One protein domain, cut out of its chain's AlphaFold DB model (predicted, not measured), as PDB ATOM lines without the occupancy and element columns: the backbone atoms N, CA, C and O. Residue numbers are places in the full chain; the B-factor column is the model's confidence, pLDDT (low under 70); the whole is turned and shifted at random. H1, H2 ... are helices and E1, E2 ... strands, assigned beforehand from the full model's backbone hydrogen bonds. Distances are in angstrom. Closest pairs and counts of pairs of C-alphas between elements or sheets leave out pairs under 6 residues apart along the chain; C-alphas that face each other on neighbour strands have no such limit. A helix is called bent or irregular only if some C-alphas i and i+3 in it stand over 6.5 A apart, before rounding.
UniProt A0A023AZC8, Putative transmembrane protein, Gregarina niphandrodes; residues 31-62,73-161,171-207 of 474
ATOM      1  N   GLU A  31     168.832 202.027 175.851       85.69
ATOM      2  CA  GLU A  31     167.797 201.018 176.036       85.69
ATOM      3  C   GLU A  31     167.170 200.583 174.708       85.69
ATOM      4  O   GLU A  31     166.888 199.390 174.568       85.69
ATOM      5  N   GLU A  32     167.071 201.491 173.732       87.56
ATOM      6  CA  GLU A  32     166.500 201.250 172.398       87.56
ATOM      7  C   GLU A  32     167.552 200.989 171.306       87.56
ATOM      8  O   GLU A  32     167.214 200.560 170.198       87.56
ATOM      9  N   SER A  33     168.834 201.227 171.599       92.88
ATOM     10  CA  SER A  33     169.915 200.962 170.651       92.88
ATOM     11  C   SER A  33     170.149 199.454 170.482       92.88
ATOM     12  O   SER A  33     170.012 198.664 171.421       92.88
ATOM     13  N   VAL A  34     170.582 199.058 169.286       95.12
ATOM     14  CA  VAL A  34     171.098 197.721 168.974       95.12
ATOM     15  C   VAL A  34     172.575 197.804 168.603       95.12
ATOM     16  O   VAL A  34     173.038 198.817 168.079       95.12
ATOM     17  N   ALA A  35     173.319 196.737 168.890       95.88
ATOM     18  CA  ALA A  35     174.728 196.614 168.537       95.88
ATOM     19  C   ALA A  35     174.908 195.801 167.255       95.88
ATOM     20  O   ALA A  35     174.458 194.653 167.181       95.88
ATOM     21  N   GLN A  36     175.618 196.370 166.284       95.50
ATOM     22  CA  GLN A  36     175.991 195.697 165.042       95.50
ATOM     23  C   GLN A  36     177.489 195.810 164.773       95.50
ATOM     24  O   GLN A  36     178.129 196.802 165.124       95.50
ATOM     25  N   VAL A  37     178.040 194.780 164.136       94.38
ATOM     26  CA  VAL A  37     179.378 194.821 163.546       94.38
ATOM     27  C   VAL A  37     179.226 195.270 162.100       94.38
ATOM     28  O   VAL A  37     178.476 194.661 161.336       94.38
ATOM     29  N   VAL A  38     179.929 196.339 161.740       93.62
ATOM     30  CA  VAL A  38     179.819 196.999 160.443       93.62
ATOM     31  C   VAL A  38     181.177 197.026 159.754       93.62
ATOM     32  O   VAL A  38     182.153 197.509 160.322       93.62
ATOM     33  N   ALA A  39     181.244 196.526 158.523       93.50
ATOM     34  CA  ALA A  39     182.378 196.738 157.635       93.50
ATOM     35  C   ALA A  39     182.126 198.009 156.817       93.50
ATOM     36  O   ALA A  39     181.174 198.076 156.036       93.50
ATOM     37  N   MET A  40     182.962 199.020 157.029       93.56
ATOM     38  CA  MET A  40     182.941 200.288 156.309       93.56
ATOM     39  C   MET A  40     184.038 200.269 155.253       93.56
ATOM     40  O   MET A  40     185.181 199.956 155.577       93.56
ATOM     41  N   ARG A  41     183.714 200.637 154.018       92.88
ATOM     42  CA  ARG A  41     184.700 200.807 152.955       92.88
ATOM     43  C   ARG A  41     185.163 202.256 152.949       92.88
ATOM     44  O   ARG A  41     184.343 203.170 152.883       92.88
ATOM     45  N   VAL A  42     186.471 202.454 153.050       92.69
ATOM     46  CA  VAL A  42     187.109 203.768 153.133       92.69
ATOM     47  C   VAL A  42     188.217 203.845 152.097       92.69
ATOM     48  O   VAL A  42     189.282 203.238 152.249       92.69
ATOM     49  N   GLY A  43     187.956 204.575 151.013       88.81
ATOM     50  CA  GLY A  43     188.802 204.524 149.824       88.81
ATOM     51  C   GLY A  43     188.902 203.091 149.287       88.81
ATOM     52  O   GLY A  43     187.895 202.484 148.930       88.81
ATOM     53  N   SER A  44     190.118 202.538 149.242       86.88
ATOM     54  CA  SER A  44     190.384 201.181 148.738       86.88
ATOM     55  C   SER A  44     190.431 200.088 149.810       86.88
ATOM     56  O   SER A  44     190.720 198.941 149.470       86.88
ATOM     57  N   GLY A  45     190.248 200.428 151.087       91.19
ATOM     58  CA  GLY A  45     190.368 199.482 152.197       91.19
ATOM     59  C   GLY A  45     189.094 199.386 153.029       91.19
ATOM     60  O   GLY A  45     188.203 200.229 152.924       91.19
ATOM     61  N   ASP A  46     189.029 198.364 153.880       92.69
ATOM     62  CA  ASP A  46     187.883 198.107 154.749       92.69
ATOM     63  C   ASP A  46     188.260 198.311 156.223       92.69
ATOM     64  O   ASP A  46     189.318 197.883 156.690       92.69
ATOM     65  N   VAL A  47     187.356 198.932 156.979       94.19
ATOM     66  CA  VAL A  47     187.457 199.134 158.425       94.19
ATOM     67  C   VAL A  47     186.292 198.426 159.099       94.19
ATOM     68  O   VAL A  47     185.128 198.709 158.824       94.19
ATOM     69  N   THR A  48     186.592 197.513 160.022       94.81
ATOM     70  CA  THR A  48     185.554 196.876 160.840       94.81
ATOM     71  C   THR A  48     185.278 197.727 162.073       94.81
ATOM     72  O   THR A  48     186.188 198.075 162.824       94.81
ATOM     73  N   THR A  49     184.013 198.043 162.316       95.06
ATOM     74  CA  THR A  49     183.563 198.851 163.449       95.06
ATOM     75  C   THR A  49     182.455 198.141 164.221       95.06
ATOM     76  O   THR A  49     181.715 197.316 163.686       95.06
ATOM     77  N   LEU A  50     182.358 198.440 165.512       95.75
ATOM     78  CA  LEU A  50     181.211 198.134 166.348       95.75
ATOM     79  C   LEU A  50     180.385 199.404 166.487       95.75
ATOM     80  O   LEU A  50     180.894 200.427 166.953       95.75
ATOM     81  N   VAL A  51     179.114 199.314 166.124       95.31
ATOM     82  CA  VAL A  51     178.194 200.445 166.085       95.31
ATOM     83  C   VAL A  51     177.030 200.192 167.035       95.31
ATOM     84  O   VAL A  51     176.485 199.088 167.080       95.31
ATOM     85  N   LEU A  52     176.648 201.227 167.783       94.56
ATOM     86  CA  LEU A  52     175.382 201.305 168.502       94.56
ATOM     87  C   LEU A  52     174.509 202.350 167.815       94.56
ATOM     88  O   LEU A  52     174.937 203.492 167.651       94.56
ATOM     89  N   ALA A  53     173.304 201.961 167.420       92.94
ATOM     90  CA  ALA A  53     172.331 202.865 166.812       92.94
ATOM     91  C   ALA A  53     170.904 202.369 167.086       92.94
ATOM     92  O   ALA A  53     170.735 201.197 167.449       92.94
ATOM     93  N   PRO A  54     169.864 203.200 166.897       91.88
ATOM     94  CA  PRO A  54     168.482 202.743 166.959       91.88
ATOM     95  C   PRO A  54     168.251 201.617 165.950       91.88
ATOM     96  O   PRO A  54     168.851 201.600 164.875       91.88
ATOM     97  N   LYS A  55     167.348 200.682 166.257       90.38
ATOM     98  CA  LYS A  55     167.051 199.554 165.356       90.38
ATOM     99  C   LYS A  55     166.684 200.011 163.933       90.38
ATOM    100  O   LYS A  55     167.140 199.412 162.962       90.38
ATOM    101  N   THR A  56     165.958 201.124 163.821       88.06
ATOM    102  CA  THR A  56     165.551 201.754 162.553       88.06
ATOM    103  C   THR A  56     166.722 202.247 161.697       88.06
ATOM    104  O   THR A  56     166.572 202.391 160.489       88.06
ATOM    105  N   ALA A  57     167.909 202.474 162.274       89.31
ATOM    106  CA  ALA A  57     169.097 202.856 161.510       89.31
ATOM    107  C   ALA A  57     169.605 201.721 160.608       89.31
ATOM    108  O   ALA A  57     170.261 201.995 159.602       89.31
ATOM    109  N   PHE A  58     169.293 200.469 160.958       87.75
ATOM    110  CA  PHE A  58     169.686 199.268 160.218       87.75
ATOM    111  C   PHE A  58     168.537 198.654 159.411       87.75
ATOM    112  O   PHE A  58     168.769 197.810 158.549       87.75
ATOM    113  N   GLU A  59     167.301 199.075 159.674       83.19
ATOM    114  CA  GLU A  59     166.131 198.763 158.854       83.19
ATOM    115  C   GLU A  59     166.127 199.711 157.651       83.19
ATOM    116  O   GLU A  59     165.367 200.675 157.595       83.19
ATOM    117  N   VAL A  60     167.026 199.495 156.692       66.56
ATOM    118  CA  VAL A  60     166.846 200.154 155.399       66.56
ATOM    119  C   VAL A  60     165.682 199.475 154.709       66.56
ATOM    120  O   VAL A  60     165.634 198.247 154.629       66.56
ATOM    121  N   GLU A  61     164.728 200.292 154.260       56.75
ATOM    122  CA  GLU A  61     163.682 199.886 153.334       56.75
ATOM    123  C   GLU A  61     164.377 199.288 152.112       56.75
ATOM    124  O   GLU A  61     164.747 199.988 151.172       56.75
ATOM    125  N   LEU A  62     164.607 197.975 152.149       54.12
ATOM    126  CA  LEU A  62     164.832 197.187 150.959       54.12
ATOM    127  C   LEU A  62     163.591 197.454 150.121       54.12
ATOM    128  O   LEU A  62     162.537 196.875 150.389       54.12
ATOM    129  N   VAL A  73     167.394 186.719 159.429       52.28
ATOM    130  CA  VAL A  73     168.170 187.864 159.941       52.28
ATOM    131  C   VAL A  73     169.631 187.702 159.493       52.28
ATOM    132  O   VAL A  73     170.550 187.591 160.301       52.28
ATOM    133  N   GLU A  74     169.833 187.556 158.191       54.59
ATOM    134  CA  GLU A  74     171.116 187.350 157.548       54.59
ATOM    135  C   GLU A  74     171.530 188.678 156.941       54.59
ATOM    136  O   GLU A  74     170.913 189.176 156.010       54.59
ATOM    137  N   THR A  75     172.552 189.260 157.565       58.06
ATOM    138  CA  THR A  75     173.495 190.212 156.980       58.06
ATOM    139  C   THR A  75     172.892 191.146 155.924       58.06
ATOM    140  O   THR A  75     172.932 190.861 154.728       58.06
ATOM    141  N   ALA A  76     172.357 192.288 156.356       61.66
ATOM    142  CA  ALA A  76     171.896 193.305 155.421       61.66
ATOM    143  C   ALA A  76     173.120 193.964 154.767       61.66
ATOM    144  O   ALA A  76     173.935 194.618 155.432       61.66
ATOM    145  N   VAL A  77     173.251 193.767 153.455       61.03
ATOM    146  CA  VAL A  77     174.152 194.553 152.613       61.03
ATOM    147  C   VAL A  77     173.522 195.936 152.494       61.03
ATOM    148  O   VAL A  77     172.561 196.140 151.759       61.03
ATOM    149  N   LEU A  78     174.025 196.874 153.292       62.03
ATOM    150  CA  LEU A  78     173.657 198.285 153.234       62.03
ATOM    151  C   LEU A  78     174.548 198.996 152.211       62.03
ATOM    152  O   LEU A  78     175.181 199.992 152.536       62.03
ATOM    153  N   GLU A  79     174.635 198.465 150.989       60.25
ATOM    154  CA  GLU A  79     175.366 199.133 149.913       60.25
ATOM    155  C   GLU A  79     174.549 200.336 149.438       60.25
ATOM    156  O   GLU A  79     173.542 200.211 148.741       60.25
ATOM    157  N   GLY A  80     174.970 201.524 149.861       62.78
ATOM    158  CA  GLY A  80     174.392 202.775 149.404       62.78
ATOM    159  C   GLY A  80     175.336 203.936 149.666       62.78
ATOM    160  O   GLY A  80     175.576 204.293 150.820       62.78
ATOM    161  N   ASP A  81     175.801 204.576 148.593       66.12
ATOM    162  CA  ASP A  81     176.677 205.758 148.643       66.12
ATOM    163  C   ASP A  81     176.023 206.965 149.352       66.12
ATOM    164  O   ASP A  81     176.701 207.910 149.743       66.12
ATOM    165  N   ASN A  82     174.704 206.916 149.568       76.94
ATOM    166  CA  ASN A  82     173.917 207.967 150.218       76.94
ATOM    167  C   ASN A  82     173.527 207.659 151.677       76.94
ATOM    168  O   ASN A  82     172.715 208.383 152.256       76.94
ATOM    169  N   TYR A  83     174.041 206.587 152.286       84.88
ATOM    170  CA  TYR A  83     173.749 206.308 153.693       84.88
ATOM    171  C   TYR A  83     174.569 207.230 154.609       84.88
ATOM    172  O   TYR A  83     175.772 207.033 154.793       84.88
ATOM    173  N   ASP A  84     173.915 208.226 155.217       87.75
ATOM    174  CA  ASP A  84     174.563 209.108 156.195       87.75
ATOM    175  C   ASP A  84     174.741 208.403 157.547       87.75
ATOM    176  O   ASP A  84     173.948 208.538 158.482       87.75
ATOM    177  N   TRP A  85     175.795 207.595 157.632       90.25
ATOM    178  CA  TRP A  85     176.163 206.868 158.844       90.25
ATOM    179  C   TRP A  85     176.462 207.798 160.021       90.25
ATOM    180  O   TRP A  85     176.234 207.420 161.168       90.25
ATOM    181  N   PHE A  86     176.950 209.011 159.750       88.62
ATOM    182  CA  PHE A  86     177.342 209.960 160.784       88.62
ATOM    183  C   PHE A  86     176.123 210.488 161.546       88.62
ATOM    184  O   PHE A  86     176.193 210.647 162.761       88.62
ATOM    185  N   GLU A  87     175.003 210.713 160.855       86.81
ATOM    186  CA  GLU A  87     173.753 211.168 161.480       86.81
ATOM    187  C   GLU A  87     172.906 210.032 162.070       86.81
ATOM    188  O   GLU A  87     172.074 210.265 162.949       86.81
ATOM    189  N   ARG A  88     173.076 208.799 161.580       88.62
ATOM    190  CA  ARG A  88     172.224 207.660 161.963       88.62
ATOM    191  C   ARG A  88     172.740 206.854 163.144       88.62
ATOM    192  O   ARG A  88     171.967 206.090 163.724       88.62
ATOM    193  N   TRP A  89     174.025 206.951 163.465       90.94
ATOM    194  CA  TRP A  89     174.648 206.123 164.491       90.94
ATOM    195  C   TRP A  89     174.882 206.897 165.778       90.94
ATOM    196  O   TRP A  89     175.434 207.990 165.763       90.94
ATOM    197  N   ASP A  90     174.529 206.288 166.910       88.75
ATOM    198  CA  ASP A  90     174.693 206.922 168.217       88.75
ATOM    199  C   ASP A  90     176.152 206.843 168.682       88.75
ATOM    200  O   ASP A  90     176.683 207.769 169.301       88.75
ATOM    201  N   ARG A  91     176.796 205.686 168.461       90.50
ATOM    202  CA  ARG A  91     178.165 205.406 168.916       90.50
ATOM    203  C   ARG A  91     178.894 204.464 167.969       90.50
ATOM    204  O   ARG A  91     178.297 203.545 167.418       90.50
ATOM    205  N   MET A  92     180.207 204.646 167.860       94.25
ATOM    206  CA  MET A  92     181.075 203.843 167.001       94.25
ATOM    207  C   MET A  92     182.423 203.574 167.677       94.25
ATOM    208  O   MET A  92     182.947 204.421 168.400       94.25
ATOM    209  N   MET A  93     182.990 202.394 167.437       94.56
ATOM    210  CA  MET A  93     184.347 202.019 167.836       94.56
ATOM    211  C   MET A  93     184.986 201.152 166.749       94.56
ATOM    212  O   MET A  93     184.351 200.221 166.265       94.56
ATOM    213  N   VAL A  94     186.240 201.414 166.386       94.88
ATOM    214  CA  VAL A  94     186.991 200.570 165.445       94.88
ATOM    215  C   VAL A  94     187.411 199.277 166.141       94.88
ATOM    216  O   VAL A  94     188.053 199.300 167.194       94.88
ATOM    217  N   LEU A  95     187.048 198.138 165.551       93.44
ATOM    218  CA  LEU A  95     187.393 196.815 166.059       93.44
ATOM    219  C   LEU A  95     188.716 196.341 165.460       93.44
ATOM    220  O   LEU A  95     188.889 196.312 164.246       93.44
ATOM    221  N   ARG A  96     189.629 195.898 166.329       91.00
ATOM    222  CA  ARG A  96     190.921 195.307 165.949       91.00
ATOM    223  C   ARG A  96     191.044 193.919 166.575       91.00
ATOM    224  O   ARG A  96     191.634 193.796 167.651       91.00
ATOM    225  N   PRO A  97     190.416 192.894 165.976       76.25
ATOM    226  CA  PRO A  97     190.444 191.546 166.529       76.25
ATOM    227  C   PRO A  97     191.882 191.032 166.601       76.25
ATOM    228  O   PRO A  97     192.664 191.207 165.667       76.25
ATOM    229  N   LYS A  98     192.236 190.367 167.707       78.81
ATOM    230  CA  LYS A  98     193.596 189.824 167.900       78.81
ATOM    231  C   LYS A  98     193.921 188.700 166.912       78.81
ATOM    232  O   LYS A  98     195.088 188.442 166.638       78.81
ATOM    233  N   SER A  99     192.887 188.014 166.431       71.75
ATOM    234  CA  SER A  99     192.949 186.807 165.603       71.75
ATOM    235  C   SER A  99     192.580 187.041 164.129       71.75
ATOM    236  O   SER A  99     192.399 186.075 163.391       71.75
ATOM    237  N   GLY A 100     192.467 188.298 163.687       72.94
ATOM    238  CA  GLY A 100     192.129 188.655 162.306       72.94
ATOM    239  C   GLY A 100     193.332 189.093 161.461       72.94
ATOM    240  O   GLY A 100     194.435 189.261 161.990       72.94
ATOM    241  N   PRO A 101     193.133 189.308 160.146       71.94
ATOM    242  CA  PRO A 101     194.105 190.040 159.343       71.94
ATOM    243  C   PRO A 101     194.365 191.417 159.981       71.94
ATOM    244  O   PRO A 101     193.456 191.994 160.586       71.94
ATOM    245  N   PRO A 102     195.601 191.941 159.888       75.81
ATOM    246  CA  PRO A 102     195.913 193.254 160.428       75.81
ATOM    247  C   PRO A 102     194.990 194.299 159.799       75.81
ATOM    248  O   PRO A 102     194.748 194.274 158.593       75.81
ATOM    249  N   SER A 103     194.478 195.203 160.632       80.88
ATOM    250  CA  SER A 103     193.619 196.291 160.169       80.88
ATOM    251  C   SER A 103     194.362 197.174 159.165       80.88
ATOM    252  O   SER A 103     195.540 197.495 159.370       80.88
ATOM    253  N   ASP A 104     193.681 197.573 158.091       91.00
ATOM    254  CA  ASP A 104     194.227 198.511 157.118       91.00
ATOM    255  C   ASP A 104     194.341 199.899 157.764       91.00
ATOM    256  O   ASP A 104     193.383 200.670 157.854       91.00
ATOM    257  N   LYS A 105     195.554 200.231 158.224       91.69
ATOM    258  CA  LYS A 105     195.831 201.510 158.889       91.69
ATOM    259  C   LYS A 105     195.563 202.715 157.988       91.69
ATOM    260  O   LYS A 105     195.285 203.793 158.509       91.69
ATOM    261  N   ARG A 106     195.649 202.566 156.659       90.56
ATOM    262  CA  ARG A 106     195.325 203.654 155.724       90.56
ATOM    263  C   ARG A 106     193.820 203.870 155.673       90.56
ATOM    264  O   ARG A 106     193.387 205.015 155.761       90.56
ATOM    265  N   ALA A 107     193.039 202.792 155.614       92.75
ATOM    266  CA  ALA A 107     191.583 202.870 155.682       92.75
ATOM    267  C   ALA A 107     191.114 203.464 157.025       92.75
ATOM    268  O   ALA A 107     190.281 204.368 157.046       92.75
ATOM    269  N   GLU A 108     191.713 203.054 158.150       94.69
ATOM    270  CA  GLU A 108     191.425 203.655 159.462       94.69
ATOM    271  C   GLU A 108     191.780 205.149 159.520       94.69
ATOM    272  O   GLU A 108     191.012 205.949 160.060       94.69
ATOM    273  N   ALA A 109     192.929 205.547 158.964       93.12
ATOM    274  CA  ALA A 109     193.326 206.950 158.884       93.12
ATOM    275  C   ALA A 109     192.346 207.755 158.013       93.12
ATOM    276  O   ALA A 109     191.944 208.854 158.398       93.12
ATOM    277  N   GLY A 110     191.899 207.187 156.889       93.12
ATOM    278  CA  GLY A 110     190.841 207.757 156.055       93.12
ATOM    279  C   GLY A 110     189.534 207.952 156.829       93.12
ATOM    280  O   GLY A 110     188.935 209.025 156.759       93.12
ATOM    281  N   LEU A 111     189.139 206.972 157.653       94.44
ATOM    282  CA  LEU A 111     187.937 207.064 158.483       94.44
ATOM    283  C   LEU A 111     188.080 208.170 159.534       94.44
ATOM    284  O   LEU A 111     187.144 208.933 159.762       94.44
ATOM    285  N   LEU A 112     189.263 208.292 160.148       94.12
ATOM    286  CA  LEU A 112     189.583 209.362 161.094       94.12
ATOM    287  C   LEU A 112     189.480 210.741 160.430       94.12
ATOM    288  O   LEU A 112     188.900 211.661 161.011       94.12
ATOM    289  N   ALA A 113     190.005 210.890 159.212       92.38
ATOM    290  CA  ALA A 113     189.900 212.131 158.452       92.38
ATOM    291  C   ALA A 113     188.441 212.471 158.111       92.38
ATOM    292  O   ALA A 113     188.014 213.606 158.334       92.38
ATOM    293  N   ALA A 114     187.659 211.496 157.636       92.06
ATOM    294  CA  ALA A 114     186.239 211.674 157.334       92.06
ATOM    295  C   ALA A 114     185.439 212.093 158.579       92.06
ATOM    296  O   ALA A 114     184.727 213.099 158.548       92.06
ATOM    297  N   LEU A 115     185.636 211.397 159.705       92.12
ATOM    298  CA  LEU A 115     184.996 211.718 160.979       92.12
ATOM    299  C   LEU A 115     185.330 213.145 161.436       92.12
ATOM    300  O   LEU A 115     184.434 213.912 161.786       92.12
ATOM    301  N   ARG A 116     186.610 213.539 161.392       90.38
ATOM    302  CA  ARG A 116     187.032 214.898 161.767       90.38
ATOM    303  C   ARG A 116     186.438 215.965 160.860       90.38
ATOM    304  O   ARG A 116     186.008 216.996 161.369       90.38
ATOM    305  N   ARG A 117     186.403 215.742 159.541       88.94
ATOM    306  CA  ARG A 117     185.782 216.684 158.595       88.94
ATOM    307  C   ARG A 117     184.306 216.887 158.931       88.94
ATOM    308  O   ARG A 117     183.879 218.032 159.037       88.94
ATOM    309  N   ARG A 118     183.558 215.805 159.172       87.69
ATOM    310  CA  ARG A 118     182.144 215.863 159.580       87.69
ATOM    311  C   ARG A 118     181.956 216.626 160.892       87.69
ATOM    312  O   ARG A 118     181.206 217.594 160.914       87.69
ATOM    313  N   LEU A 119     182.723 216.293 161.933       86.12
ATOM    314  CA  LEU A 119     182.681 217.002 163.219       86.12
ATOM    315  C   LEU A 119     183.010 218.495 163.078       86.12
ATOM    316  O   LEU A 119     182.355 219.331 163.689       86.12
ATOM    317  N   THR A 120     183.984 218.838 162.236       84.38
ATOM    318  CA  THR A 120     184.384 220.231 161.994       84.38
ATOM    319  C   THR A 120     183.300 221.022 161.258       84.38
ATOM    320  O   THR A 120     183.150 222.214 161.496       84.38
ATOM    321  N   ARG A 121     182.520 220.384 160.374       83.75
ATOM    322  CA  ARG A 121     181.361 221.037 159.737       83.75
ATOM    323  C   ARG A 121     180.236 221.292 160.742       83.75
ATOM    324  O   ARG A 121     179.527 222.285 160.611       83.75
ATOM    325  N   SER A 122     180.079 220.412 161.730       76.19
ATOM    326  CA  SER A 122     179.037 220.518 162.756       76.19
ATOM    327  C   SER A 122     179.388 221.466 163.907       76.19
ATOM    328  O   SER A 122     178.485 221.876 164.633       76.19
ATOM    329  N   VAL A 123     180.667 221.809 164.107       74.44
ATOM    330  CA  VAL A 123     181.123 222.580 165.274       74.44
ATOM    331  C   VAL A 123     181.921 223.827 164.857       74.44
ATOM    332  O   VAL A 123     182.849 223.705 164.061       74.44
ATOM    333  N   PRO A 124     181.629 225.022 165.413       73.69
ATOM    334  CA  PRO A 124     182.392 226.241 165.132       73.69
ATOM    335  C   PRO A 124     183.895 226.088 165.435       73.69
ATOM    336  O   PRO A 124     184.294 225.739 166.550       73.69
ATOM    337  N   LEU A 125     184.731 226.338 164.420       65.06
ATOM    338  CA  LEU A 125     186.197 226.172 164.437       65.06
ATOM    339  C   LEU A 125     186.939 227.134 165.378       65.06
ATOM    340  O   LEU A 125     188.100 226.905 165.708       65.06
ATOM    341  N   ASP A 126     186.286 228.211 165.794       76.94
ATOM    342  CA  ASP A 126     186.812 229.235 166.695       76.94
ATOM    343  C   ASP A 126     186.800 228.804 168.171       76.94
ATOM    344  O   ASP A 126     187.408 229.462 169.015       76.94
ATOM    345  N   ASN A 127     186.168 227.672 168.502       71.94
ATOM    346  CA  ASN A 127     186.107 227.176 169.868       71.94
ATOM    347  C   ASN A 127     187.248 226.177 170.178       71.94
ATOM    348  O   ASN A 127     187.181 225.013 169.776       71.94
ATOM    349  N   PRO A 128     188.267 226.542 170.981       68.62
ATOM    350  CA  PRO A 128     189.354 225.624 171.332       68.62
ATOM    351  C   PRO A 128     188.880 224.401 172.136       68.62
ATOM    352  O   PRO A 128     189.513 223.346 172.070       68.62
ATOM    353  N   MET A 129     187.756 224.490 172.863       68.12
ATOM    354  CA  MET A 129     187.180 223.325 173.547       68.12
ATOM    355  C   MET A 129     186.600 222.309 172.561       68.12
ATOM    356  O   MET A 129     186.663 221.110 172.833       68.12
ATOM    357  N   ALA A 130     186.099 222.760 171.408       72.44
ATOM    358  CA  ALA A 130     185.621 221.865 170.360       72.44
ATOM    359  C   ALA A 130     186.752 220.993 169.815       72.44
ATOM    360  O   ALA A 130     186.584 219.784 169.687       72.44
ATOM    361  N   ALA A 131     187.926 221.580 169.569       74.75
ATOM    362  CA  ALA A 131     189.098 220.836 169.115       74.75
ATOM    363  C   ALA A 131     189.500 219.734 170.111       74.75
ATOM    364  O   ALA A 131     189.657 218.578 169.722       74.75
ATOM    365  N   CYS A 132     189.574 220.062 171.405       72.19
ATOM    366  CA  CYS A 132     189.875 219.075 172.445       72.19
ATOM    367  C   CYS A 132     188.803 217.977 172.554       72.19
ATOM    368  O   CYS A 132     189.144 216.809 172.741       72.19
ATOM    369  N   ALA A 133     187.521 218.330 172.429       76.12
ATOM    370  CA  ALA A 133     186.427 217.362 172.452       76.12
ATOM    371  C   ALA A 133     186.471 216.419 171.238       76.12
ATOM    372  O   ALA A 133     186.290 215.212 171.398       76.12
ATOM    373  N   MET A 134     186.781 216.944 170.046       83.25
ATOM    374  CA  MET A 134     186.975 216.144 168.833       83.25
ATOM    375  C   MET A 134     188.133 215.156 168.990       83.25
ATOM    376  O   MET A 134     187.977 213.979 168.667       83.25
ATOM    377  N   ASP A 135     189.275 215.596 169.523       83.00
ATOM    378  CA  ASP A 135     190.422 214.713 169.751       83.00
ATOM    379  C   ASP A 135     190.097 213.623 170.788       83.00
ATOM    380  O   ASP A 135     190.455 212.457 170.599       83.00
ATOM    381  N   ALA A 136     189.362 213.966 171.851       81.31
ATOM    382  CA  ALA A 136     188.905 212.997 172.843       81.31
ATOM    383  C   ALA A 136     187.925 211.968 172.257       81.31
ATOM    384  O   ALA A 136     188.034 210.779 172.558       81.31
ATOM    385  N   LEU A 137     187.011 212.397 171.383       85.25
ATOM    386  CA  LEU A 137     186.111 211.502 170.658       85.25
ATOM    387  C   LEU A 137     186.886 210.573 169.716       85.25
ATOM    388  O   LEU A 137     186.657 209.364 169.716       85.25
ATOM    389  N   CYS A 138     187.859 211.100 168.971       89.62
ATOM    390  CA  CYS A 138     188.716 210.291 168.105       89.62
ATOM    391  C   CYS A 138     189.506 209.247 168.912       89.62
ATOM    392  O   CYS A 138     189.603 208.096 168.494       89.62
ATOM    393  N   MET A 139     190.008 209.595 170.101       86.69
ATOM    394  CA  MET A 139     190.632 208.623 171.009       86.69
ATOM    395  C   MET A 139     189.672 207.512 171.451       86.69
ATOM    396  O   MET A 139     190.107 206.387 171.671       86.69
ATOM    397  N   ILE A 140     188.378 207.795 171.590       84.88
ATOM    398  CA  ILE A 140     187.381 206.780 171.958       84.88
ATOM    399  C   ILE A 140     187.101 205.847 170.776       84.88
ATOM    400  O   ILE A 140     187.096 204.630 170.955       84.88
ATOM    401  N   VAL A 141     186.897 206.408 169.582       91.44
ATOM    402  CA  VAL A 141     186.570 205.646 168.368       91.44
ATOM    403  C   VAL A 141     187.750 204.778 167.928       91.44
ATOM    404  O   VAL A 141     187.571 203.600 167.629       91.44
ATOM    405  N   PHE A 142     188.958 205.344 167.910       92.50
ATOM    406  CA  PHE A 142     190.153 204.689 167.372       92.50
ATOM    407  C   PHE A 142     191.069 204.102 168.452       92.50
ATOM    408  O   PHE A 142     191.997 203.367 168.115       92.50
ATOM    409  N   GLY A 143     190.836 204.372 169.735       89.31
ATOM    410  CA  GLY A 143     191.682 203.883 170.822       89.31
ATOM    411  C   GLY A 143     193.109 204.443 170.780       89.31
ATOM    412  O   GLY A 143     193.362 205.561 170.329       89.31
ATOM    413  N   GLU A 144     194.066 203.639 171.246       86.44
ATOM    414  CA  GLU A 144     195.483 204.021 171.373       86.44
ATOM    415  C   GLU A 144     196.171 204.292 170.022       86.44
ATOM    416  O   GLU A 144     197.161 205.022 169.962       86.44
ATOM    417  N   SER A 145     195.626 203.764 168.922       87.50
ATOM    418  CA  SER A 145     196.184 203.920 167.574       87.50
ATOM    419  C   SER A 145     195.997 205.322 166.986       87.50
ATOM    420  O   SER A 145     196.633 205.634 165.983       87.50
ATOM    421  N   VAL A 146     195.174 206.193 167.585       90.94
ATOM    422  CA  VAL A 146     194.825 207.496 166.987       90.94
ATOM    423  C   VAL A 146     196.051 208.366 166.665       90.94
ATOM    424  O   VAL A 146     196.089 209.023 165.628       90.94
ATOM    425  N   ASN A 147     197.088 208.326 167.508       89.00
ATOM    426  CA  ASN A 147     198.318 209.089 167.287       89.00
ATOM    427  C   ASN A 147     199.069 208.597 166.048       89.00
ATOM    428  O   ASN A 147     199.584 209.402 165.280       89.00
ATOM    429  N   GLU A 148     199.109 207.282 165.832       89.69
ATOM    430  CA  GLU A 148     199.696 206.696 164.629       89.69
ATOM    431  C   GLU A 148     198.899 207.098 163.383       89.69
ATOM    432  O   GLU A 148     199.490 207.527 162.393       89.69
ATOM    433  N   LEU A 149     197.565 207.055 163.458       92.94
ATOM    434  CA  LEU A 149     196.692 207.469 162.358       92.94
ATOM    435  C   LEU A 149     196.892 208.947 161.989       92.94
ATOM    436  O   LEU A 149     196.962 209.276 160.806       92.94
ATOM    437  N   TYR A 150     197.077 209.844 162.965       91.56
ATOM    438  CA  TYR A 150     197.427 211.240 162.681       91.56
ATOM    439  C   TYR A 150     198.758 211.387 161.956       91.56
ATOM    440  O   TYR A 150     198.877 212.227 161.066       91.56
ATOM    441  N   ARG A 151     199.760 210.584 162.318       89.62
ATOM    442  CA  ARG A 151     201.056 210.610 161.634       89.62
ATOM    443  C   ARG A 151     200.935 210.123 160.190       89.62
ATOM    444  O   ARG A 151     201.552 210.716 159.310       89.62
ATOM    445  N   ILE A 152     200.098 209.111 159.938       90.06
ATOM    446  CA  ILE A 152     199.758 208.660 158.579       90.06
ATOM    447  C   ILE A 152     199.100 209.802 157.793       90.06
ATOM    448  O   ILE A 152     199.550 210.115 156.695       90.06
ATOM    449  N   LEU A 153     198.107 210.486 158.372       88.94
ATOM    450  CA  LEU A 153     197.429 211.618 157.724       88.94
ATOM    451  C   LEU A 153     198.352 212.809 157.429       88.94
ATOM    452  O   LEU A 153     198.142 213.518 156.449       88.94
ATOM    453  N   LYS A 154     199.377 213.033 158.255       88.44
ATOM    454  CA  LYS A 154     200.395 214.071 158.028       88.44
ATOM    455  C   LYS A 154     201.480 213.662 157.026       88.44
ATOM    456  O   LYS A 154     202.332 214.485 156.704       88.44
ATOM    457  N   GLY A 155     201.484 212.411 156.560       85.75
ATOM    458  CA  GLY A 155     202.542 211.870 155.705       85.75
ATOM    459  C   GLY A 155     203.872 211.634 156.432       85.75
ATOM    460  O   GLY A 155     204.904 211.481 155.788       85.75
ATOM    461  N   GLU A 156     203.874 211.600 157.769       83.94
ATOM    462  CA  GLU A 156     205.085 211.402 158.583       83.94
ATOM    463  C   GLU A 156     205.514 209.928 158.677       83.94
ATOM    464  O   GLU A 156     206.620 209.624 159.126       83.94
ATOM    465  N   VAL A 157     204.630 208.997 158.312       80.19
ATOM    466  CA  VAL A 157     204.908 207.558 158.296       80.19
ATOM    467  C   VAL A 157     204.861 207.091 156.851       80.19
ATOM    468  O   VAL A 157     203.804 207.121 156.221       80.19
ATOM    469  N   ALA A 158     206.004 206.633 156.335       66.00
ATOM    470  CA  ALA A 158     206.051 205.895 155.081       66.00
ATOM    471  C   ALA A 158     205.317 204.565 155.292       66.00
ATOM    472  O   ALA A 158     205.835 203.651 155.932       66.00
ATOM    473  N   VAL A 159     204.070 204.485 154.832       62.62
ATOM    474  CA  VAL A 159     203.287 203.250 154.908       62.62
ATOM    475  C   VAL A 159     203.725 202.356 153.757       62.62
ATOM    476  O   VAL A 159     203.140 202.469 152.692       62.62
ATOM    477  N   ASP A 160     204.729 201.511 153.981       60.41
ATOM    478  CA  ASP A 160     205.265 200.480 153.081       60.41
ATOM    479  C   ASP A 160     205.635 200.927 151.645       60.41
ATOM    480  O   ASP A 160     204.955 201.696 150.972       60.41
ATOM    481  N   ASP A 161     206.726 200.369 151.125       54.03
ATOM    482  CA  ASP A 161     207.427 200.751 149.883       54.03
ATOM    483  C   ASP A 161     206.634 200.537 148.567       54.03
ATOM    484  O   ASP A 161     207.186 200.510 147.472       54.03
ATOM    485  N   ASN A 171     186.807 216.424 148.099       62.19
ATOM    486  CA  ASN A 171     185.948 216.928 149.181       62.19
ATOM    487  C   ASN A 171     184.750 216.019 149.576       62.19
ATOM    488  O   ASN A 171     184.057 216.339 150.547       62.19
ATOM    489  N   GLY A 172     184.515 214.909 148.867       68.94
ATOM    490  CA  GLY A 172     183.597 213.839 149.244       68.94
ATOM    491  C   GLY A 172     184.037 213.073 150.497       68.94
ATOM    492  O   GLY A 172     185.217 212.964 150.839       68.94
ATOM    493  N   ASP A 173     183.056 212.577 151.247       70.44
ATOM    494  CA  ASP A 173     183.298 211.612 152.314       70.44
ATOM    495  C   ASP A 173     183.293 210.216 151.696       70.44
ATOM    496  O   ASP A 173     182.235 209.628 151.520       70.44
ATOM    497  N   ASP A 174     184.481 209.705 151.364       83.50
ATOM    498  CA  ASP A 174     184.694 208.409 150.692       83.50
ATOM    499  C   ASP A 174     184.467 207.205 151.626       83.50
ATOM    500  O   ASP A 174     185.221 206.230 151.620       83.50
ATOM    501  N   VAL A 175     183.456 207.302 152.490       91.12
ATOM    502  CA  VAL A 175     183.088 206.289 153.474       91.12
ATOM    503  C   VAL A 175     181.723 205.736 153.099       91.12
ATOM    504  O   VAL A 175     180.710 206.407 153.281       91.12
ATOM    505  N   SER A 176     181.701 204.496 152.617       92.12
ATOM    506  CA  SER A 176     180.473 203.751 152.335       92.12
ATOM    507  C   SER A 176     180.314 202.588 153.310       92.12
ATOM    508  O   SER A 176     181.281 202.076 153.884       92.12
ATOM    509  N   ILE A 177     179.070 202.175 153.536       91.25
ATOM    510  CA  ILE A 177     178.771 200.999 154.352       91.25
ATOM    511  C   ILE A 177     178.778 199.782 153.432       91.25
ATOM    512  O   ILE A 177     178.056 199.746 152.445       91.25
ATOM    513  N   GLY A 178     179.628 198.798 153.729       87.94
ATOM    514  CA  GLY A 178     179.690 197.560 152.955       87.94
ATOM    515  C   GLY A 178     178.760 196.502 153.536       87.94
ATOM    516  O   GLY A 178     177.810 196.056 152.901       87.94
ATOM    517  N   LEU A 179     179.025 196.099 154.779       89.62
ATOM    518  CA  LEU A 179     178.344 194.968 155.407       89.62
ATOM    519  C   LEU A 179     177.886 195.322 156.813       89.62
ATOM    520  O   LEU A 179     178.681 195.832 157.597       89.62
ATOM    521  N   THR A 180     176.653 194.965 157.170       90.94
ATOM    522  CA  THR A 180     176.190 195.023 158.563       90.94
ATOM    523  C   THR A 180     175.726 193.657 159.033       90.94
ATOM    524  O   THR A 180     175.049 192.930 158.303       90.94
ATOM    525  N   ARG A 181     176.124 193.274 160.247       92.94
ATOM    526  CA  ARG A 181     175.686 192.022 160.865       92.94
ATOM    527  C   ARG A 181     175.463 192.175 162.369       92.94
ATOM    528  O   ARG A 181     176.158 192.962 163.020       92.94
ATOM    529  N   PRO A 182     174.567 191.367 162.961       92.75
ATOM    530  CA  PRO A 182     174.445 191.301 164.409       92.75
ATOM    531  C   PRO A 182     175.734 190.781 165.061       92.75
ATOM    532  O   PRO A 182     176.564 190.097 164.447       92.75
ATOM    533  N   VAL A 183     175.885 191.091 166.346       94.31
ATOM    534  CA  VAL A 183     176.962 190.543 167.176       94.31
ATOM    535  C   VAL A 183     176.732 189.043 167.368       94.31
ATOM    536  O   VAL A 183     175.658 188.624 167.790       94.31
ATOM    537  N   ASN A 184     177.739 188.216 167.098       93.50
ATOM    538  CA  ASN A 184     177.642 186.779 167.344       93.50
ATOM    539  C   ASN A 184     177.871 186.463 168.827       93.50
ATOM    540  O   ASN A 184     178.793 186.996 169.445       93.50
ATOM    541  N   VAL A 185     177.116 185.513 169.390       94.81
ATOM    542  CA  VAL A 185     177.341 185.031 170.774       94.81
ATOM    543  C   VAL A 185     178.768 184.493 170.975       94.81
ATOM    544  O   VAL A 185     179.321 184.632 172.061       94.81
ATOM    545  N   SER A 186     179.388 183.925 169.934       92.38
ATOM    546  CA  SER A 186     180.781 183.455 169.974       92.38
ATOM    547  C   SER A 186     181.812 184.582 170.094       92.38
ATOM    548  O   SER A 186     182.882 184.354 170.644       92.38
ATOM    549  N   GLU A 187     181.499 185.781 169.600       93.12
ATOM    550  CA  GLU A 187     182.371 186.969 169.644       93.12
ATOM    551  C   GLU A 187     182.090 187.835 170.879       93.12
ATOM    552  O   GLU A 187     182.927 188.638 171.289       93.12
ATOM    553  N   LEU A 188     180.914 187.669 171.496       94.88
ATOM    554  CA  LEU A 188     180.436 188.515 172.587       94.88
ATOM    555  C   LEU A 188     181.441 188.609 173.739       94.88
ATOM    556  O   LEU A 188     181.659 189.698 174.260       94.88
ATOM    557  N   GLN A 189     182.063 187.495 174.134       94.56
ATOM    558  CA  GLN A 189     183.008 187.498 175.250       94.56
ATOM    559  C   GLN A 189     184.240 188.368 174.961       94.56
ATOM    560  O   GLN A 189     184.621 189.166 175.813       94.56
ATOM    561  N   GLU A 190     184.812 188.269 173.758       91.62
ATOM    562  CA  GLU A 190     185.950 189.097 173.335       91.62
ATOM    563  C   GLU A 190     185.550 190.576 173.257       91.62
ATOM    564  O   GLU A 190     186.259 191.448 173.763       91.62
ATOM    565  N   LEU A 191     184.366 190.868 172.711       93.31
ATOM    566  CA  LEU A 191     183.859 192.236 172.628       93.31
ATOM    567  C   LEU A 191     183.634 192.852 174.018       93.31
ATOM    568  O   LEU A 191     183.997 194.003 174.246       93.31
ATOM    569  N   LEU A 192     183.094 192.103 174.984       94.44
ATOM    570  CA  LEU A 192     182.851 192.596 176.348       94.44
ATOM    571  C   LEU A 192     184.136 192.991 177.099       94.44
ATOM    572  O   LEU A 192     184.069 193.802 178.035       94.44
ATOM    573  N   GLU A 193     185.286 192.439 176.709       92.12
ATOM    574  CA  GLU A 193     186.594 192.780 177.277       92.12
ATOM    575  C   GLU A 193     187.119 194.129 176.778       92.12
ATOM    576  O   GLU A 193     187.775 194.839 177.542       92.12
ATOM    577  N   ILE A 194     186.796 194.502 175.537       89.25
ATOM    578  CA  ILE A 194     187.314 195.716 174.892       89.25
ATOM    579  C   ILE A 194     186.349 196.906 174.971       89.25
ATOM    580  O   ILE A 194     186.796 198.051 175.034       89.25
ATOM    581  N   VAL A 195     185.033 196.665 175.003       90.94
ATOM    582  CA  VAL A 195     184.034 197.746 174.966       90.94
ATOM    583  C   VAL A 195     183.847 198.437 176.326       90.94
ATOM    584  O   VAL A 195     184.031 197.821 177.386       90.94
ATOM    585  N   PRO A 196     183.400 199.709 176.330       89.62
ATOM    586  CA  PRO A 196     183.017 200.415 177.547       89.62
ATOM    587  C   PRO A 196     181.935 199.669 178.339       89.62
ATOM    588  O   PRO A 196     181.083 198.971 177.782       89.62
ATOM    589  N   LYS A 197     181.949 199.814 179.672       90.38
ATOM    590  CA  LYS A 197     181.052 199.063 180.572       90.38
ATOM    591  C   LYS A 197     179.578 199.331 180.281       90.38
ATOM    592  O   LYS A 197     178.761 198.425 180.407       90.38
ATOM    593  N   GLU A 198     179.258 200.549 179.877       89.00
ATOM    594  CA  GLU A 198     177.912 201.004 179.564       89.00
ATOM    595  C   GLU A 198     177.366 200.456 178.237       89.00
ATOM    596  O   GLU A 198     176.157 200.461 178.045       89.00
ATOM    597  N   TRP A 199     178.210 199.909 177.352       93.50
ATOM    598  CA  TRP A 199     177.752 199.257 176.113       93.50
ATOM    599  C   TRP A 199     177.361 197.796 176.346       93.50
ATOM    600  O   TRP A 199     176.569 197.229 175.594       93.50
ATOM    601  N   ARG A 200     177.896 197.174 177.404       95.19
ATOM    602  CA  ARG A 200     177.743 195.737 177.680       95.19
ATOM    603  C   ARG A 200     176.286 195.257 177.692       95.19
ATOM    604  O   ARG A 200     176.039 194.231 177.060       95.19
ATOM    605  N   PRO A 201     175.319 195.961 178.320       95.69
ATOM    606  CA  PRO A 201     173.921 195.528 178.292       95.69
ATOM    607  C   PRO A 201     173.341 195.503 176.872       95.69
ATOM    608  O   PRO A 201     172.587 194.597 176.525       95.69
ATOM    609  N   VAL A 202     173.720 196.465 176.025       95.56
ATOM    610  CA  VAL A 202     173.255 196.529 174.634       95.56
ATOM    611  C   VAL A 202     173.849 195.397 173.806       95.56
ATOM    612  O   VAL A 202     173.106 194.712 173.104       95.56
ATOM    613  N   LEU A 203     175.155 195.134 173.941       95.75
ATOM    614  CA  LEU A 203     175.806 194.010 173.259       95.75
ATOM    615  C   LEU A 203     175.192 192.666 173.660       95.75
ATOM    616  O   LEU A 203     174.919 191.840 172.797       95.75
ATOM    617  N   GLN A 204     174.947 192.450 174.954       96.19
ATOM    618  CA  GLN A 204     174.354 191.206 175.451       96.19
ATOM    619  C   GLN A 204     172.944 190.975 174.896       96.19
ATOM    620  O   GLN A 204     172.620 189.849 174.528       96.19
ATOM    621  N   ARG A 205     172.122 192.031 174.806       95.25
ATOM    622  CA  ARG A 205     170.772 191.955 174.219       95.25
ATOM    623  C   ARG A 205     170.790 191.777 172.700       95.25
ATOM    624  O   ARG A 205     169.902 191.127 172.166       95.25
ATOM    625  N   SER A 206     171.787 192.345 172.021       94.12
ATOM    626  CA  SER A 206     171.901 192.315 170.554       94.12
ATOM    627  C   SER A 206     172.607 191.066 170.022       94.12
ATOM    628  O   SER A 206     172.655 190.862 168.811       94.12
ATOM    629  N   ALA A 207     173.190 190.244 170.900       94.75
ATOM    630  CA  ALA A 207     173.939 189.069 170.490       94.75
ATOM    631  C   ALA A 207     173.011 187.961 169.974       94.75
ATOM    632  O   ALA A 207     172.123 187.487 170.684       94.75
TER     633      ALA A 207
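This is residues 31 to 62, 73 to 161 and 171 to 207 of the 474 residues of the protein "Putative transmembrane protein" of Gregarina niphandrodes (UniProt A0A023AZC8). A strongly twisted antiparallel sheet, in the order E3, E2, E1, E4, lies between helices, H2 packed on one face and H5 on the other, in three layers. H5 folds back on H4, while bent H3 meets edge strand E3 with one arm and crosses H2 with the other. The printed part has 158 residues with five named helices and four named strands, in the order E1 E2 H1 E3 H2 H3 E4 H4 H5, a mixed class. It is compact, radius of gyration of the C-alphas 15.8 A, spanning 42 by 36 by 32 A.

Strands E1, residues 33 to 42, and E2, residues 45 to 54, form a hairpin, with N 38 and O 49 at 2.8 A, within hydrogen-bond range. E4, residues 175 to 182, neighbours E1, with N 39 and O 179 at 2.8 A; E3, residues 91 to 94, neighbours E2, with N 50 and O 93 at 2.8 A. H2, residues 105 to 122, is on the sheet at a height of 8.5 A, its closest C-alphas to E2 being Ala 107 and Gly 45, 5.0 A. H5, residues 197 to 206, runs across the strands, at 69 degrees to E1 on the local plane; H1, residues 85 to 88, is on the opposite face. H4, residues 185 to 194, touches H5, opposite ways at a shallow tilt of 10 degrees, closest C-alphas Leu 192 and Arg 200, 6.1 A. H3, residues 128 to 153, assigned as one helix by its hydrogen bonds, is bent, C-alphas 141 and 144 being 9.5 A apart. Arm H3a, to residue 141, stands at the sheet's level; H3b, from 144, touches residues 105 to 113 of H2, about perpendicular at 87 degrees, closest C-alphas Leu 149 and Ala 109, 4.9 A. O i to N i+4 pairs are all within hydrogen-bond range in H2 and H3a, but 5 of 6 in H3b, 3 of 6 in H4 and 4 of 6 in H5; H1 is too short for one.

E1 begins at C-alpha 33 (169.915, 200.962, 170.651) and spans 24.7 A; E2 spans 26.6 A, H2 25.7 A and H3a 20.4 A. H5 ends at C-alpha 206 (171.901, 192.315, 170.554). H3b, H4 and, only just, H5 are irregular, with C-alphas 144 and 147 7.1 A, 186 and 189 7.0 A, and 198 and 201 6.9 A apart.

The farthest C-alphas, Glu 31 and Asp 161, are 47.5 A apart. Residues 63 to 72 and 162 to 170 are not printed, leaving C-alpha gaps of 13.4 A and 26.9 A. Of the links printed whole, none is long. Mean pLDDT of the printed part is 85.1; 21 residues are under 70, among them 73 to 81.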